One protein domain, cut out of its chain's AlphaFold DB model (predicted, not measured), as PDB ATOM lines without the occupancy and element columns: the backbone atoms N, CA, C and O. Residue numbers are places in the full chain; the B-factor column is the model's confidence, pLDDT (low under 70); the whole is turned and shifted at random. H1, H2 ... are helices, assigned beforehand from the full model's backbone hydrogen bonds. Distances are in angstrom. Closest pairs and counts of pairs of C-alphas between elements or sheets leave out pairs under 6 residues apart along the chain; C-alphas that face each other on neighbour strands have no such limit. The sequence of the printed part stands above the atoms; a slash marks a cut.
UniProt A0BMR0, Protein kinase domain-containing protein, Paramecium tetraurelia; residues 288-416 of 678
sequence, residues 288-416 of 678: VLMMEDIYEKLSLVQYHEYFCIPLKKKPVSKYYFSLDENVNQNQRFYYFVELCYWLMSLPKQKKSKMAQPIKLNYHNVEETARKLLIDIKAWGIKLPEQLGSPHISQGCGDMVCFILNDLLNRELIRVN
ATOM      1  N   VAL A 288     -13.930  13.982   6.802       54.12
ATOM      2  CA  VAL A 288     -14.427  12.711   6.286       54.12
ATOM      3  C   VAL A 288     -14.396  12.680   4.756       54.12
ATOM      4  O   VAL A 288     -13.818  11.756   4.197       54.12
ATOM      5  N   LEU A 289     -14.916  13.708   4.076       55.47
ATOM      6  CA  LEU A 289     -14.836  13.820   2.611       55.47
ATOM      7  C   LEU A 289     -13.385  13.966   2.140       55.47
ATOM      8  O   LEU A 289     -12.989  13.373   1.141       55.47
ATOM      9  N   MET A 290     -12.565  14.708   2.892       63.22
ATOM     10  CA  MET A 290     -11.137  14.837   2.607       63.22
ATOM     11  C   MET A 290     -10.419  13.494   2.714       63.22
ATOM     12  O   MET A 290      -9.516  13.213   1.933       63.22
ATOM     13  N   MET A 291     -10.820  12.652   3.666       76.44
ATOM     14  CA  MET A 291     -10.248  11.323   3.833       76.44
ATOM     15  C   MET A 291     -10.703  10.326   2.769       76.44
ATOM     16  O   MET A 291      -9.921   9.436   2.440       76.44
ATOM     17  N   GLU A 292     -11.900  10.468   2.194       67.44
ATOM     18  CA  GLU A 292     -12.291   9.678   1.019       67.44
ATOM     19  C   GLU A 292     -11.386   9.988  -0.179       67.44
ATOM     20  O   GLU A 292     -10.808   9.072  -0.764       67.44
ATOM     21  N   ASP A 293     -11.161  11.274  -0.452       69.25
ATOM     22  CA  ASP A 293     -10.254  11.751  -1.501       69.25
ATOM     23  C   ASP A 293      -8.794  11.310  -1.243       69.25
ATOM     24  O   ASP A 293      -8.127  10.751  -2.116       69.25
ATOM     25  N   ILE A 294      -8.295  11.449  -0.008       75.44
ATOM     26  CA  ILE A 294      -6.970  10.941   0.395       75.44
ATOM     27  C   ILE A 294      -6.872   9.422   0.185       75.44
ATOM     28  O   ILE A 294      -5.845   8.939  -0.290       75.44
ATOM     29  N   TYR A 295      -7.910   8.657   0.527       76.56
ATOM     30  CA  TYR A 295      -7.918   7.200   0.375       76.56
ATOM     31  C   TYR A 295      -7.844   6.772  -1.099       76.56
ATOM     32  O   TYR A 295      -7.084   5.862  -1.452       76.56
ATOM     33  N   GLU A 296      -8.584   7.450  -1.975       73.62
ATOM     34  CA  GLU A 296      -8.521   7.224  -3.421       73.62
ATOM     35  C   GLU A 296      -7.130   7.564  -3.968       73.62
ATOM     36  O   GLU A 296      -6.502   6.741  -4.638       73.62
ATOM     37  N   LYS A 297      -6.569   8.713  -3.579       76.25
ATOM     38  CA  LYS A 297      -5.218   9.142  -3.975       76.25
ATOM     39  C   LYS A 297      -4.114   8.214  -3.480       76.25
ATOM     40  O   LYS A 297      -3.165   7.942  -4.215       76.25
ATOM     41  N   LEU A 298      -4.234   7.686  -2.261       77.31
ATOM     42  CA  LEU A 298      -3.314   6.673  -1.736       77.31
ATOM     43  C   LEU A 298      -3.342   5.404  -2.596       77.31
ATOM     44  O   LEU A 298      -2.298   4.791  -2.839       77.31
ATOM     45  N   SER A 299      -4.522   5.029  -3.090       75.00
ATOM     46  CA  SER A 299      -4.682   3.879  -3.984       75.00
ATOM     47  C   SER A 299      -3.984   4.105  -5.332       75.00
ATOM     48  O   SER A 299      -3.337   3.185  -5.833       75.00
ATOM     49  N   LEU A 300      -4.012   5.335  -5.862       70.88
ATOM     50  CA  LEU A 300      -3.296   5.724  -7.090       70.88
ATOM     51  C   LEU A 300      -1.770   5.616  -6.958       70.88
ATOM     52  O   LEU A 300      -1.095   5.239  -7.913       70.88
ATOM     53  N   VAL A 301      -1.217   5.891  -5.772       71.31
ATOM     54  CA  VAL A 301       0.223   5.728  -5.487       71.31
ATOM     55  C   VAL A 301       0.584   4.327  -4.975       71.31
ATOM     56  O   VAL A 301       1.677   4.122  -4.444       71.31
ATOM     57  N   GLN A 302      -0.327   3.353  -5.114       76.31
ATOM     58  CA  GLN A 302      -0.122   1.949  -4.732       76.31
ATOM     59  C   GLN A 302       0.332   1.783  -3.268       76.31
ATOM     60  O   GLN A 302       1.104   0.889  -2.915       76.31
ATOM     61  N   TYR A 303      -0.183   2.641  -2.386       80.00
ATOM     62  CA  TYR A 303       0.137   2.706  -0.960       80.00
ATOM     63  C   TYR A 303       0.169   1.343  -0.252       80.00
ATOM     64  O   TYR A 303       1.064   1.065   0.548       80.00
ATOM     65  N   HIS A 304      -0.777   0.452  -0.555       77.44
ATOM     66  CA  HIS A 304      -0.800  -0.867   0.069       77.44
ATOM     67  C   HIS A 304       0.465  -1.687  -0.242       77.44
ATOM     68  O   HIS A 304       1.060  -2.278   0.658       77.44
ATOM     69  N   GLU A 305       0.907  -1.678  -1.497       76.00
ATOM     70  CA  GLU A 305       2.028  -2.488  -1.975       76.00
ATOM     71  C   GLU A 305       3.381  -1.909  -1.557       76.00
ATOM     72  O   GLU A 305       4.271  -2.645  -1.131       76.00
ATOM     73  N   TYR A 306       3.522  -0.583  -1.609       77.94
ATOM     74  CA  TYR A 306       4.815   0.072  -1.405       77.94
ATOM     75  C   TYR A 306       5.015   0.661  -0.012       77.94
ATOM     76  O   TYR A 306       6.161   0.917   0.350       77.94
ATOM     77  N   PHE A 307       3.962   0.832   0.789       83.31
ATOM     78  CA  PHE A 307       4.064   1.338   2.159       83.31
ATOM     79  C   PHE A 307       3.610   0.314   3.205       83.31
ATOM     80  O   PHE A 307       4.373  -0.007   4.120       83.31
ATOM     81  N   CYS A 308       2.404  -0.249   3.065       78.19
ATOM     82  CA  CYS A 308       1.845  -1.149   4.081       78.19
ATOM     83  C   CYS A 308       2.605  -2.475   4.184       78.19
ATOM     84  O   CYS A 308       3.006  -2.859   5.284       78.19
ATOM     85  N   ILE A 309       2.825  -3.163   3.059       74.81
ATOM     86  CA  ILE A 309       3.491  -4.475   3.047       74.81
ATOM     87  C   ILE A 309       4.940  -4.385   3.571       74.81
ATOM     88  O   ILE A 309       5.262  -5.130   4.502       74.81
ATOM     89  N   PRO A 310       5.807  -3.464   3.088       77.38
ATOM     90  CA  PRO A 310       7.200  -3.391   3.542       77.38
ATOM     91  C   PRO A 310       7.346  -3.036   5.026       77.38
ATOM     92  O   PRO A 310       8.227  -3.563   5.706       77.38
ATOM     93  N   LEU A 311       6.462  -2.178   5.552       79.12
ATOM     94  CA  LEU A 311       6.483  -1.753   6.955       79.12
ATOM     95  C   LEU A 311       5.610  -2.620   7.878       79.12
ATOM     96  O   LEU A 311       5.506  -2.322   9.067       79.12
ATOM     97  N   LYS A 312       4.978  -3.684   7.358       80.94
ATOM     98  CA  LYS A 312       4.025  -4.548   8.085       80.94
ATOM     99  C   LYS A 312       2.897  -3.760   8.766       80.94
ATOM    100  O   LYS A 312       2.499  -4.059   9.895       80.94
ATOM    101  N   LYS A 313       2.377  -2.739   8.086       77.88
ATOM    102  CA  LYS A 313       1.279  -1.894   8.569       77.88
ATOM    103  C   LYS A 313      -0.054  -2.336   7.979       77.88
ATOM    104  O   LYS A 313      -0.125  -2.817   6.854       77.88
ATOM    105  N   LYS A 314      -1.132  -2.138   8.742       77.25
ATOM    106  CA  LYS A 314      -2.496  -2.296   8.225       77.25
ATOM    107  C   LYS A 314      -2.859  -1.096   7.340       77.25
ATOM    108  O   LYS A 314      -2.467   0.017   7.703       77.25
ATOM    109  N   PRO A 315      -3.613  -1.290   6.242       78.56
ATOM    110  CA  PRO A 315      -4.199  -0.189   5.485       78.56
ATOM    111  C   PRO A 315      -5.033   0.723   6.384       78.56
ATOM    112  O   PRO A 315      -5.696   0.248   7.309       78.56
ATOM    113  N   VAL A 316      -5.000   2.023   6.104       78.06
ATOM    114  CA  VAL A 316      -5.852   2.993   6.798       78.06
ATOM    115  C   VAL A 316      -7.287   2.867   6.290       78.06
ATOM    116  O   VAL A 316      -7.505   2.582   5.115       78.06
ATOM    117  N   SER A 317      -8.270   3.046   7.171       73.12
ATOM    118  CA  SER A 317      -9.676   3.175   6.775       73.12
ATOM    119  C   SER A 317      -9.959   4.583   6.237       73.12
ATOM    120  O   SER A 317      -9.187   5.514   6.482       73.12
ATOM    121  N   LYS A 318     -11.115   4.760   5.582       69.69
ATOM    122  CA  LYS A 318     -11.634   6.066   5.130       69.69
ATOM    123  C   LYS A 318     -11.846   7.093   6.258       69.69
ATOM    124  O   LYS A 318     -12.146   8.240   5.970       69.69
ATOM    125  N   TYR A 319     -11.681   6.703   7.524       68.25
ATOM    126  CA  TYR A 319     -11.887   7.578   8.684       68.25
ATOM    127  C   TYR A 319     -10.667   7.646   9.623       68.25
ATOM    128  O   TYR A 319     -10.692   8.339  10.639       68.25
ATOM    129  N   TYR A 320      -9.574   6.945   9.291       76.00
ATOM    130  CA  TYR A 320      -8.471   6.661  10.221       76.00
ATOM    131  C   TYR A 320      -7.754   7.903  10.773       76.00
ATOM    132  O   TYR A 320      -7.317   7.902  11.924       76.00
ATOM    133  N   PHE A 321      -7.618   8.948   9.951       78.88
ATOM    134  CA  PHE A 321      -7.017  10.227  10.337       78.88
ATOM    135  C   PHE A 321      -8.059  11.334  10.574       78.88
ATOM    136  O   PHE A 321      -7.674  12.421  10.998       78.88
ATOM    137  N   SER A 322      -9.356  11.086  10.341       68.56
ATOM    138  CA  SER A 322     -10.414  12.095  10.523       68.56
ATOM    139  C   SER A 322     -11.080  12.053  11.897       68.56
ATOM    140  O   SER A 322     -11.560  13.087  12.348       68.56
ATOM    141  N   LEU A 323     -11.146  10.884  12.545       65.50
ATOM    142  CA  LEU A 323     -11.828  10.695  13.831       65.50
ATOM    143  C   LEU A 323     -10.860  10.177  14.899       65.50
ATOM    144  O   LEU A 323     -10.023   9.313  14.622       65.50
ATOM    145  N   ASP A 324     -11.017  10.652  16.138       59.22
ATOM    146  CA  ASP A 324     -10.310  10.092  17.292       59.22
ATOM    147  C   ASP A 324     -11.006   8.806  17.773       59.22
ATOM    148  O   ASP A 324     -11.665   8.752  18.806       59.22
ATOM    149  N   GLU A 325     -10.930   7.746  16.965       53.91
ATOM    150  CA  GLU A 325     -11.268   6.396  17.431       53.91
ATOM    151  C   GLU A 325     -10.245   5.984  18.504       53.91
ATOM    152  O   GLU A 325      -9.095   6.388  18.368       53.91
ATOM    153  N   ASN A 326     -10.622   5.171  19.505       50.88
ATOM    154  CA  ASN A 326      -9.827   4.678  20.660       50.88
ATOM    155  C   ASN A 326      -8.497   3.930  20.327       50.88
ATOM    156  O   ASN A 326      -8.180   2.880  20.886       50.88
ATOM    157  N   VAL A 327      -7.708   4.435  19.388       58.28
ATOM    158  CA  VAL A 327      -6.398   3.970  18.952       58.28
ATOM    159  C   VAL A 327      -5.358   4.726  19.771       58.28
ATOM    160  O   VAL A 327      -5.522   5.901  20.079       58.28
ATOM    161  N   ASN A 328      -4.259   4.061  20.119       69.31
ATOM    162  CA  ASN A 328      -3.156   4.703  20.827       69.31
ATOM    163  C   ASN A 328      -2.658   5.932  20.033       69.31
ATOM    164  O   ASN A 328      -2.104   5.775  18.942       69.31
ATOM    165  N   GLN A 329      -2.853   7.137  20.582       72.06
ATOM    166  CA  GLN A 329      -2.552   8.422  19.930       72.06
ATOM    167  C   GLN A 329      -1.111   8.484  19.402       72.06
ATOM    168  O   GLN A 329      -0.872   8.921  18.277       72.06
ATOM    169  N   ASN A 330      -0.154   7.925  20.150       78.50
ATOM    170  CA  ASN A 330       1.246   7.867  19.728       78.50
ATOM    171  C   ASN A 330       1.431   6.984  18.489       78.50
ATOM    172  O   ASN A 330       2.171   7.335  17.574       78.50
ATOM    173  N   GLN A 331       0.740   5.844  18.423       79.19
ATOM    174  CA  GLN A 331       0.825   4.938  17.278       79.19
ATOM    175  C   GLN A 331       0.263   5.586  16.008       79.19
ATOM    176  O   GLN A 331       0.858   5.442  14.939       79.19
ATOM    177  N   ARG A 332      -0.853   6.316  16.127       83.94
ATOM    178  CA  ARG A 332      -1.466   7.038  15.006       83.94
ATOM    179  C   ARG A 332      -0.565   8.179  14.525       83.94
ATOM    180  O   ARG A 332      -0.328   8.301  13.326       83.94
ATOM    181  N   PHE A 333       0.013   8.940  15.453       87.50
ATOM    182  CA  PHE A 333       0.978   9.993  15.143       87.50
ATOM    183  C   PHE A 333       2.191   9.470  14.365       87.50
ATOM    184  O   PHE A 333       2.504   9.986  13.293       87.50
ATOM    185  N   TYR A 334       2.848   8.409  14.842       86.75
ATOM    186  CA  TYR A 334       4.010   7.861  14.137       86.75
ATOM    187  C   TYR A 334       3.645   7.256  12.776       86.75
ATOM    188  O   TYR A 334       4.433   7.367  11.840       86.75
ATOM    189  N   TYR A 335       2.435   6.703  12.623       88.31
ATOM    190  CA  TYR A 335       1.921   6.286  11.316       88.31
ATOM    191  C   TYR A 335       1.865   7.466  10.341       88.31
ATOM    192  O   TYR A 335       2.384   7.373   9.230       88.31
ATOM    193  N   PHE A 336       1.261   8.577  10.766       90.94
ATOM    194  CA  PHE A 336       1.170   9.802   9.976       90.94
ATOM    195  C   PHE A 336       2.558  10.339   9.589       90.94
ATOM    196  O   PHE A 336       2.786  10.676   8.426       90.94
ATOM    197  N   VAL A 337       3.506  10.355  10.532       89.31
ATOM    198  CA  VAL A 337       4.889  10.796  10.292       89.31
ATOM    199  C   VAL A 337       5.573   9.935   9.225       89.31
ATOM    200  O   VAL A 337       6.140  10.468   8.271       89.31
ATOM    201  N   GLU A 338       5.517   8.608   9.360       88.44
ATOM    202  CA  GLU A 338       6.128   7.681   8.399       88.44
ATOM    203  C   GLU A 338       5.492   7.801   7.011       88.44
ATOM    204  O   GLU A 338       6.206   7.780   6.008       88.44
ATOM    205  N   LEU A 339       4.168   7.981   6.956       89.62
ATOM    206  CA  LEU A 339       3.433   8.187   5.711       89.62
ATOM    207  C   LEU A 339       3.878   9.474   5.005       89.62
ATOM    208  O   LEU A 339       4.175   9.440   3.812       89.62
ATOM    209  N   CYS A 340       4.011  10.585   5.736       90.31
ATOM    210  CA  CYS A 340       4.482  11.852   5.174       90.31
ATOM    211  C   CYS A 340       5.889  11.736   4.585       90.31
ATOM    212  O   CYS A 340       6.125  12.157   3.455       90.31
ATOM    213  N   TYR A 341       6.834  11.150   5.326       88.69
ATOM    214  CA  TYR A 341       8.198  10.987   4.821       88.69
ATOM    215  C   TYR A 341       8.277  10.028   3.637       88.69
ATOM    216  O   TYR A 341       9.071  10.270   2.730       88.69
ATOM    217  N   TRP A 342       7.467   8.966   3.616       87.88
ATOM    218  CA  TRP A 342       7.404   8.089   2.453       87.88
ATOM    219  C   TRP A 342       6.915   8.849   1.217       87.88
ATOM    220  O   TRP A 342       7.625   8.835   0.211       87.88
ATOM    221  N   LEU A 343       5.799   9.585   1.321       85.69
ATOM    222  CA  LEU A 343       5.263  10.418   0.236       85.69
ATOM    223  C   LEU A 343       6.292  11.445  -0.257       85.69
ATOM    224  O   LEU A 343       6.537  11.547  -1.454       85.69
ATOM    225  N   MET A 344       6.982  12.136   0.657       84.19
ATOM    226  CA  MET A 344       8.042  13.092   0.309       84.19
ATOM    227  C   MET A 344       9.279  12.445  -0.342       84.19
ATOM    228  O   MET A 344      10.096  13.159  -0.929       84.19
ATOM    229  N   SER A 345       9.442  11.122  -0.217       80.19
ATOM    230  CA  SER A 345      10.598  10.360  -0.711       80.19
ATOM    231  C   SER A 345      10.372   9.649  -2.048       80.19
ATOM    232  O   SER A 345      11.305   8.999  -2.544       80.19
ATOM    233  N   LEU A 346       9.160   9.728  -2.608       75.12
ATOM    234  CA  LEU A 346       8.829   9.108  -3.886       75.12
ATOM    235  C   LEU A 346       9.686   9.720  -5.021       75.12
ATOM    236  O   LEU A 346       9.941  10.926  -5.041       75.12
ATOM    237  N   PRO A 347      10.230   8.895  -5.935       62.75
ATOM    238  CA  PRO A 347      11.137   9.360  -6.977       62.75
ATOM    239  C   PRO A 347      10.386  10.039  -8.131       62.75
ATOM    240  O   PRO A 347       9.254   9.697  -8.450       62.75
ATOM    241  N   LYS A 348      11.072  10.954  -8.830       54.88
ATOM    242  CA  LYS A 348      10.526  11.778  -9.930       54.88
ATOM    243  C   LYS A 348      10.099  11.011 -11.199       54.88
ATOM    244  O   LYS A 348       9.599  11.630 -12.128       54.88
ATOM    245  N   GLN A 349      10.345   9.706 -11.291       51.41
ATOM    246  CA  GLN A 349      10.025   8.875 -12.460       51.41
ATOM    247  C   GLN A 349       9.359   7.579 -11.994       51.41
ATOM    248  O   GLN A 349       9.759   7.062 -10.956       51.41
ATOM    249  N   LYS A 350       8.385   7.091 -12.787       48.38
ATOM    250  CA  LYS A 350       7.324   6.060 -12.600       48.38
ATOM    251  C   LYS A 350       7.620   4.746 -11.824       48.38
ATOM    252  O   LYS A 350       6.836   3.808 -11.917       48.38
ATOM    253  N   LYS A 351       8.704   4.617 -11.059       46.25
ATOM    254  CA  LYS A 351       8.973   3.474 -10.177       46.25
ATOM    255  C   LYS A 351       8.688   3.852  -8.729       46.25
ATOM    256  O   LYS A 351       9.461   4.561  -8.096       46.25
ATOM    257  N   SER A 352       7.582   3.350  -8.204       54.47
ATOM    258  CA  SER A 352       7.186   3.436  -6.800       54.47
ATOM    259  C   SER A 352       8.322   2.922  -5.894       54.47
ATOM    260  O   SER A 352       8.771   1.780  -6.002       54.47
ATOM    261  N   LYS A 353       8.853   3.787  -5.016       60.94
ATOM    262  CA  LYS A 353       9.925   3.424  -4.077       60.94
ATOM    263  C   LYS A 353       9.314   2.714  -2.873       60.94
ATOM    264  O   LYS A 353       8.479   3.289  -2.175       60.94
ATOM    265  N   MET A 354       9.759   1.483  -2.612       66.44
ATOM    266  CA  MET A 354       9.371   0.753  -1.403       66.44
ATOM    267  C   MET A 354       9.753   1.546  -0.150       66.44
ATOM    268  O   MET A 354      10.885   2.024  -0.022       66.44
ATOM    269  N   ALA A 355       8.805   1.667   0.776       68.38
ATOM    270  CA  ALA A 355       9.021   2.290   2.065       68.38
ATOM    271  C   ALA A 355      10.085   1.513   2.845       68.38
ATOM    272  O   ALA A 355      10.040   0.287   2.959       68.38
ATOM    273  N   GLN A 356      11.052   2.247   3.386       68.25
ATOM    274  CA  GLN A 356      12.062   1.703   4.282       68.25
ATOM    275  C   GLN A 356      11.766   2.169   5.707       68.25
ATOM    276  O   GLN A 356      11.309   3.304   5.875       68.25
ATOM    277  N   PRO A 357      12.036   1.342   6.732       61.78
ATOM    278  CA  PRO A 357      11.899   1.763   8.117       61.78
ATOM    279  C   PRO A 357      12.745   3.010   8.363       61.78
ATOM    280  O   PRO A 357      13.973   2.986   8.231       61.78
ATOM    281  N   ILE A 358      12.093   4.111   8.711       64.56
ATOM    282  CA  ILE A 358      12.791   5.344   9.045       64.56
ATOM    283  C   ILE A 358      13.296   5.176  10.474       64.56
ATOM    284  O   ILE A 358      12.507   4.987  11.398       64.56
ATOM    285  N   LYS A 359      14.618   5.243  10.680       60.03
ATOM    286  CA  LYS A 359      15.192   5.367  12.028       60.03
ATOM    287  C   LYS A 359      14.868   6.761  12.565       60.03
ATOM    288  O   LYS A 359      15.674   7.684  12.484       60.03
ATOM    289  N   LEU A 360      13.648   6.912  13.062       61.62
ATOM    290  CA  LEU A 360      13.171   8.087  13.771       61.62
ATOM    291  C   LEU A 360      13.892   8.121  15.127       61.62
ATOM    292  O   LEU A 360      13.486   7.459  16.076       61.62
ATOM    293  N   ASN A 361      15.019   8.829  15.203       56.81
ATOM    294  CA  ASN A 361      15.815   8.947  16.425       56.81
ATOM    295  C   ASN A 361      15.202  10.017  17.349       56.81
ATOM    296  O   ASN A 361      15.814  11.055  17.586       56.81
ATOM    297  N   TYR A 362      13.956   9.808  17.785       54.50
ATOM    298  CA  TYR A 362      13.196  10.818  18.518       54.50
ATOM    299  C   TYR A 362      12.622  10.246  19.809       54.50
ATOM    300  O   TYR A 362      11.851   9.289  19.807       54.50
ATOM    301  N   HIS A 363      13.002  10.867  20.922       56.06
ATOM    302  CA  HIS A 363      12.573  10.484  22.263       56.06
ATOM    303  C   HIS A 363      11.269  11.196  22.694       56.06
ATOM    304  O   HIS A 363      10.781  10.941  23.791       56.06
ATOM    305  N   ASN A 364      10.689  12.063  21.840       79.62
ATOM    306  CA  ASN A 364       9.487  12.865  22.123       79.62
ATOM    307  C   ASN A 364       8.627  13.132  20.854       79.62
ATOM    308  O   ASN A 364       9.150  13.489  19.792       79.62
ATOM    309  N   VAL A 365       7.296  13.009  20.981       82.19
ATOM    310  CA  VAL A 365       6.279  13.317  19.947       82.19
ATOM    311  C   VAL A 365       6.365  14.774  19.497       82.19
ATOM    312  O   VAL A 365       6.305  15.066  18.305       82.19
ATOM    313  N   GLU A 366       6.569  15.695  20.436       83.00
ATOM    314  CA  GLU A 366       6.567  17.130  20.155       83.00
ATOM    315  C   GLU A 366       7.772  17.569  19.310       83.00
ATOM    316  O   GLU A 366       7.633  18.340  18.357       83.00
ATOM    317  N   GLU A 367       8.952  17.014  19.595       83.38
ATOM    318  CA  GLU A 367      10.161  17.264  18.807       83.38
ATOM    319  C   GLU A 367      10.032  16.695  17.388       83.38
ATOM    320  O   GLU A 367      10.385  17.364  16.411       83.38
ATOM    321  N   THR A 368       9.453  15.496  17.272       85.06
ATOM    322  CA  THR A 368       9.166  14.851  15.983       85.06
ATOM    323  C   THR A 368       8.185  15.683  15.158       85.06
ATOM    324  O   THR A 368       8.426  15.913  13.974       85.06
ATOM    325  N   ALA A 369       7.114  16.183  15.782       86.94
ATOM    326  CA  ALA A 369       6.116  17.033  15.138       86.94
ATOM    327  C   ALA A 369       6.745  18.336  14.633       86.94
ATOM    328  O   ALA A 369       6.574  18.703  13.471       86.94
ATOM    329  N   ARG A 370       7.542  19.009  15.472       86.50
ATOM    330  CA  ARG A 370       8.239  20.245  15.092       86.50
ATOM    331  C   ARG A 370       9.177  20.022  13.907       86.50
ATOM    332  O   ARG A 370       9.198  20.840  12.989       86.50
ATOM    333  N   LYS A 371       9.942  18.927  13.913       87.06
ATOM    334  CA  LYS A 371      10.846  18.592  12.810       87.06
ATOM    335  C   LYS A 371      10.085  18.273  11.523       87.06
ATOM    336  O   LYS A 371      10.422  18.832  10.487       87.06
ATOM    337  N   LEU A 372       9.026  17.465  11.602       88.81
ATOM    338  CA  LEU A 372       8.186  17.150  10.447       88.81
ATOM    339  C   LEU A 372       7.617  18.422   9.798       88.81
ATOM    340  O   LEU A 372       7.663  18.553   8.580       88.81
ATOM    341  N   LEU A 373       7.138  19.389  10.590       87.75
ATOM    342  CA  LEU A 373       6.632  20.662  10.061       87.75
ATOM    343  C   LEU A 373       7.714  21.483   9.344       87.75
ATOM    344  O   LEU A 373       7.414  22.134   8.343       87.75
ATOM    345  N   ILE A 374       8.958  21.462   9.833       85.44
ATOM    346  CA  ILE A 374      10.094  22.118   9.167       85.44
ATOM    347  C   ILE A 374      10.378  21.441   7.825       85.44
ATOM    348  O   ILE A 374      10.483  22.127   6.810       85.44
ATOM    349  N   ASP A 375      10.443  20.112   7.815       86.62
ATOM    350  CA  ASP A 375      10.766  19.335   6.619       86.62
ATOM    351  C   ASP A 375       9.659  19.465   5.555       86.62
ATOM    352  O   ASP A 375       9.955  19.681   4.384       86.62
ATOM    353  N   ILE A 376       8.384  19.466   5.960       86.31
ATOM    354  CA  ILE A 376       7.224  19.701   5.083       86.31
ATOM    355  C   ILE A 376       7.248  21.111   4.467       86.31
ATOM    356  O   ILE A 376       7.004  21.272   3.267       86.31
ATOM    357  N   LYS A 377       7.572  22.143   5.265       84.19
ATOM    358  CA  LYS A 377       7.737  23.516   4.755       84.19
ATOM    359  C   LYS A 377       8.890  23.591   3.755       84.19
ATOM    360  O   LYS A 377       8.724  24.173   2.686       84.19
ATOM    361  N   ALA A 378      10.030  22.971   4.068       82.75
ATOM    362  CA  ALA A 378      11.193  22.917   3.181       82.75
ATOM    363  C   ALA A 378      10.903  22.151   1.879       82.75
ATOM    364  O   ALA A 378      11.418  22.508   0.820       82.75
ATOM    365  N   TRP A 379      10.040  21.135   1.938       81.38
ATOM    366  CA  TRP A 379       9.598  20.370   0.775       81.38
ATOM    367  C   TRP A 379       8.654  21.159  -0.153       81.38
ATOM    368  O   TRP A 379       8.511  20.816  -1.331       81.38
ATOM    369  N   GLY A 380       8.058  22.251   0.342       74.31
ATOM    370  CA  GLY A 380       7.299  23.218  -0.455       74.31
ATOM    371  C   GLY A 380       5.800  23.294  -0.151       74.31
ATOM    372  O   GLY A 380       5.060  23.882  -0.945       74.31
ATOM    373  N   ILE A 381       5.338  22.723   0.967       77.81
ATOM    374  CA  ILE A 381       3.950  22.875   1.428       77.81
ATOM    375  C   ILE A 381       3.785  24.206   2.161       77.81
ATOM    376  O   ILE A 381       4.523  24.527   3.097       77.81
ATOM    377  N   LYS A 382       2.777  24.982   1.753       75.25
ATOM    378  CA  LYS A 382       2.408  26.241   2.408       75.25
ATOM    379  C   LYS A 382       1.507  25.946   3.606       75.25
ATOM    380  O   LYS A 382       0.312  25.727   3.443       75.25
ATOM    381  N   LEU A 383       2.093  25.927   4.798       75.50
ATOM    382  CA  LEU A 383       1.362  25.718   6.050       75.50
ATOM    383  C   LEU A 383       0.877  27.057   6.645       75.50
ATOM    384  O   LEU A 383       1.605  28.046   6.527       75.50
ATOM    385  N   PRO A 384      -0.289  27.097   7.322       71.31
ATOM    386  CA  PRO A 384      -0.777  28.290   8.021       71.31
ATOM    387  C   PRO A 384       0.220  28.814   9.068       71.31
ATOM    388  O   PRO A 384       0.899  28.028   9.731       71.31
ATOM    389  N   GLU A 385       0.288  30.137   9.263       66.12
ATOM    390  CA  GLU A 385       1.243  30.769  10.197       66.12
ATOM    391  C   GLU A 385       1.041  30.339  11.658       66.12
ATOM    392  O   GLU A 385       2.005  30.236  12.413       66.12
ATOM    393  N   GLN A 386      -0.199  30.021  12.035       65.50
ATOM    394  CA  GLN A 386      -0.590  29.614  13.389       65.50
ATOM    395  C   GLN A 386      -0.334  28.119  13.676       65.50
ATOM    396  O   GLN A 386      -0.556  27.649  14.792       65.50
ATOM    397  N   LEU A 387       0.147  27.351  12.689       73.44
ATOM    398  CA  LEU A 387       0.364  25.914  12.831       73.44
ATOM    399  C   LEU A 387       1.609  25.598  13.679       73.44
ATOM    400  O   LEU A 387       2.745  25.837  13.261       73.44
ATOM    401  N   GLY A 388       1.384  24.973  14.834       74.12
ATOM    402  CA  GLY A 388       2.422  24.450  15.737       74.12
ATOM    403  C   GLY A 388       2.360  22.933  15.963       74.12
ATOM    404  O   GLY A 388       1.398  22.279  15.559       74.12
ATOM    405  N   SER A 389       3.349  22.385  16.678       77.31
ATOM    406  CA  SER A 389       3.439  20.958  17.044       77.31
ATOM    407  C   SER A 389       2.175  20.354  17.689       77.31
ATOM    408  O   SER A 389       1.877  19.206  17.351       77.31
ATOM    409  N   PRO A 390       1.382  21.064  18.527       79.38
ATOM    410  CA  PRO A 390       0.186  20.482  19.150       79.38
ATOM    411  C   PRO A 390      -0.932  20.121  18.163       79.38
ATOM    412  O   PRO A 390      -1.759  19.269  18.461       79.38
ATOM    413  N   HIS A 391      -0.956  20.739  16.978       78.50
ATOM    414  CA  HIS A 391      -2.033  20.555  15.996       78.50
ATOM    415  C   HIS A 391      -1.918  19.248  15.207       78.50
ATOM    416  O   HIS A 391      -2.860  18.853  14.530       78.50
ATOM    417  N   ILE A 392      -0.750  18.603  15.250       81.19
ATOM    418  CA  ILE A 392      -0.496  17.346  14.539       81.19
ATOM    419  C   ILE A 392      -0.073  16.218  15.478       81.19
ATOM    420  O   ILE A 392      -0.004  15.077  15.039       81.19
ATOM    421  N   SER A 393       0.200  16.505  16.757       81.81
ATOM    422  CA  SER A 393       0.724  15.539  17.735       81.81
ATOM    423  C   SER A 393      -0.242  14.391  18.041       81.81
ATOM    424  O   SER A 393       0.205  13.311  18.413       81.81
ATOM    425  N   GLN A 394      -1.547  14.594  17.836       79.44
ATOM    426  CA  GLN A 394      -2.577  13.557  17.982       79.44
ATOM    427  C   GLN A 394      -2.661  12.612  16.770       79.44
ATOM    428  O   GLN A 394      -3.328  11.580  16.827       79.44
ATOM    429  N   GLY A 395      -2.009  12.956  15.652       76.69
ATOM    430  CA  GLY A 395      -2.020  12.148  14.435       76.69
ATOM    431  C   GLY A 395      -3.388  12.020  13.758       76.69
ATOM    432  O   GLY A 395      -3.537  11.144  12.921       76.69
ATOM    433  N   CYS A 396      -4.380  12.840  14.105       78.25
ATOM    434  CA  CYS A 396      -5.683  12.936  13.437       78.25
ATOM    435  C   CYS A 396      -6.193  14.387  13.457       78.25
ATOM    436  O   CYS A 396      -5.627  15.229  14.153       78.25
ATOM    437  N   GLY A 397      -7.232  14.673  12.669       73.50
ATOM    438  CA  GLY A 397      -7.868  15.987  12.556       73.50
ATOM    439  C   GLY A 397      -7.536  16.733  11.263       73.50
ATOM    440  O   GLY A 397      -6.821  16.239  10.385       73.50
ATOM    441  N   ASP A 398      -8.068  17.946  11.154       73.62
ATOM    442  CA  ASP A 398      -8.110  18.752   9.929       73.62
ATOM    443  C   ASP A 398      -6.719  18.999   9.358       73.62
ATOM    444  O   ASP A 398      -6.476  18.820   8.166       73.62
ATOM    445  N   MET A 399      -5.766  19.345  10.226       80.94
ATOM    446  CA  MET A 399      -4.408  19.666   9.798       80.94
ATOM    447  C   MET A 399      -3.638  18.445   9.300       80.94
ATOM    448  O   MET A 399      -2.839  18.560   8.371       80.94
ATOM    449  N   VAL A 400      -3.886  17.277   9.891       84.38
ATOM    450  CA  VAL A 400      -3.289  16.009   9.457       84.38
ATOM    451  C   VAL A 400      -3.811  15.641   8.070       84.38
ATOM    452  O   VAL A 400      -3.020  15.348   7.173       84.38
ATOM    453  N   CYS A 401      -5.128  15.739   7.865       82.31
ATOM    454  CA  CYS A 401      -5.758  15.477   6.572       82.31
ATOM    455  C   CYS A 401      -5.303  16.488   5.506       82.31
ATOM    456  O   CYS A 401      -4.943  16.090   4.401       82.31
ATOM    457  N   PHE A 402      -5.220  17.775   5.851       82.50
ATOM    458  CA  PHE A 402      -4.724  18.826   4.960       82.50
ATOM    459  C   PHE A 402      -3.301  18.537   4.468       82.50
ATOM    460  O   PHE A 402      -3.038  18.580   3.267       82.50
ATOM    461  N   ILE A 403      -2.390  18.202   5.389       84.62
ATOM    462  CA  ILE A 403      -0.996  17.885   5.057       84.62
ATOM    463  C   ILE A 403      -0.924  16.684   4.107       84.62
ATOM    464  O   ILE A 403      -0.220  16.748   3.101       84.62
ATOM    465  N   LEU A 404      -1.652  15.603   4.408       88.12
ATOM    466  CA  LEU A 404      -1.666  14.407   3.559       88.12
ATOM    467  C   LEU A 404      -2.230  14.704   2.171       88.12
ATOM    468  O   LEU A 404      -1.645  14.279   1.175       88.12
ATOM    469  N   ASN A 405      -3.332  15.451   2.095       85.00
ATOM    470  CA  ASN A 405      -3.957  15.782   0.824       85.00
ATOM    471  C   ASN A 405      -3.049  16.667  -0.045       85.00
ATOM    472  O   ASN A 405      -2.910  16.411  -1.239       85.00
ATOM    473  N   ASP A 406      -2.382  17.672   0.532       82.81
ATOM    474  CA  ASP A 406      -1.469  18.544  -0.223       82.81
ATOM    475  C   ASP A 406      -0.208  17.795  -0.687       82.81
ATOM    476  O   ASP A 406       0.214  17.964  -1.834       82.81
ATOM    477  N   LEU A 407       0.353  16.905   0.147       82.88
ATOM    478  CA  LEU A 407       1.445  16.006  -0.259       82.88
ATOM    479  C   LEU A 407       1.029  15.136  -1.452       82.88
ATOM    480  O   LEU A 407       1.741  15.088  -2.455       82.88
ATOM    481  N   LEU A 408      -0.133  14.484  -1.364       81.69
ATOM    482  CA  LEU A 408      -0.644  13.599  -2.412       81.69
ATOM    483  C   LEU A 408      -0.965  14.355  -3.701       81.69
ATOM    484  O   LEU A 408      -0.549  13.920  -4.769       81.69
ATOM    485  N   ASN A 409      -1.647  15.499  -3.622       77.44
ATOM    486  CA  ASN A 409      -1.940  16.334  -4.788       77.44
ATOM    487  C   ASN A 409      -0.660  16.740  -5.513       77.44
ATOM    488  O   ASN A 409      -0.566  16.625  -6.733       77.44
ATOM    489  N   ARG A 410       0.352  17.191  -4.767       74.00
ATOM    490  CA  ARG A 410       1.632  17.597  -5.352       74.00
ATOM    491  C   ARG A 410       2.369  16.430  -5.984       74.00
ATOM    492  O   ARG A 410       2.944  16.621  -7.050       74.00
ATOM    493  N   GLU A 411       2.341  15.250  -5.374       70.94
ATOM    494  CA  GLU A 411       2.954  14.061  -5.966       70.94
ATOM    495  C   GLU A 411       2.202  13.586  -7.214       70.94
ATOM    496  O   GLU A 411       2.826  13.348  -8.244       70.94
ATOM    497  N   LEU A 412       0.869  13.564  -7.201       66.81
ATOM    498  CA  LEU A 412       0.068  13.208  -8.377       66.81
ATOM    499  C   LEU A 412       0.261  14.199  -9.537       66.81
ATOM    500  O   LEU A 412       0.388  13.784 -10.690       66.81
ATOM    501  N   ILE A 413       0.376  15.498  -9.235       65.06
ATOM    502  CA  ILE A 413       0.727  16.534 -10.220       65.06
ATOM    503  C   ILE A 413       2.165  16.337 -10.724       65.06
ATOM    504  O   ILE A 413       2.409  16.412 -11.927       65.06
ATOM    505  N   ARG A 414       3.128  16.050  -9.836       62.06
ATOM    506  CA  ARG A 414       4.537  15.806 -10.202       62.06
ATOM    507  C   ARG A 414       4.722  14.580 -11.096       62.06
ATOM    508  O   ARG A 414       5.650  14.577 -11.900       62.06
ATOM    509  N   VAL A 415       3.852  13.576 -10.990       56.00
ATOM    510  CA  VAL A 415       3.865  12.359 -11.825       56.00
ATOM    511  C   VAL A 415       3.139  12.562 -13.176       56.00
ATOM    512  O   VAL A 415       3.172  11.676 -14.028       56.00
ATOM    513  N   ASN A 416       2.576  13.753 -13.433       44.28
ATOM    514  CA  ASN A 416       1.933  14.153 -14.695       44.28
ATOM    515  C   ASN A 416       0.753  13.241 -15.104       44.28
ATOM    516  O   ASN A 416       0.637  12.820 -16.255       44.28
TER     517      ASN A 416
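AT A GLANCE: This is residues 288 to 416 of the 678 residues of the protein "Protein kinase domain-containing protein" of Paramecium tetraurelia (UniProt A0BMR0). Four helices pack side by side in the order H1, H5, H3, H4, each running the same way as the next, with short H2 near H1 and long loops joining most of the helices. The 129 printed residues include five named helices, H1 to H5, and no named strand: all helix. The whole is compact, radius of gyration of the C-alphas 13.8 A, spanning 35 by 32 by 31 A.

HOW THE PARTS SIT: H1, residues 288 to 300, touches H5, residues 398 to 414, closest at C-alphas 294 and 405, 5.7 A. H2, residues 303 to 308, is close but not clearly touching H3, residues 329 to 344: C-alphas 307 and 342 are closest, 7.5 A. H3 touches H5 at a shallow tilt of 18 degrees, closest at C-alphas 343 and 407, 6.8 A. H3 touches H4, residues 365 to 379, closest at C-alphas 337 and 372, 7.2 A. In the five helices every O i to N i+4 pair is within hydrogen-bond range.

IN THESE COORDINATES: H1, 18.8 A, begins at C-alpha 288 (-14.427, 12.711, 6.286). H3 measures 22.8 A and H4 20.7 A. H5, 24.0 A, ends at C-alpha 414 (4.537, 15.806, -10.202).

THE WHOLE: The printed part has no cut. The links H2 to H3, H3 to H4 and H4 to H5 are long. Residues 347 to 363 are among those with pLDDT under 70.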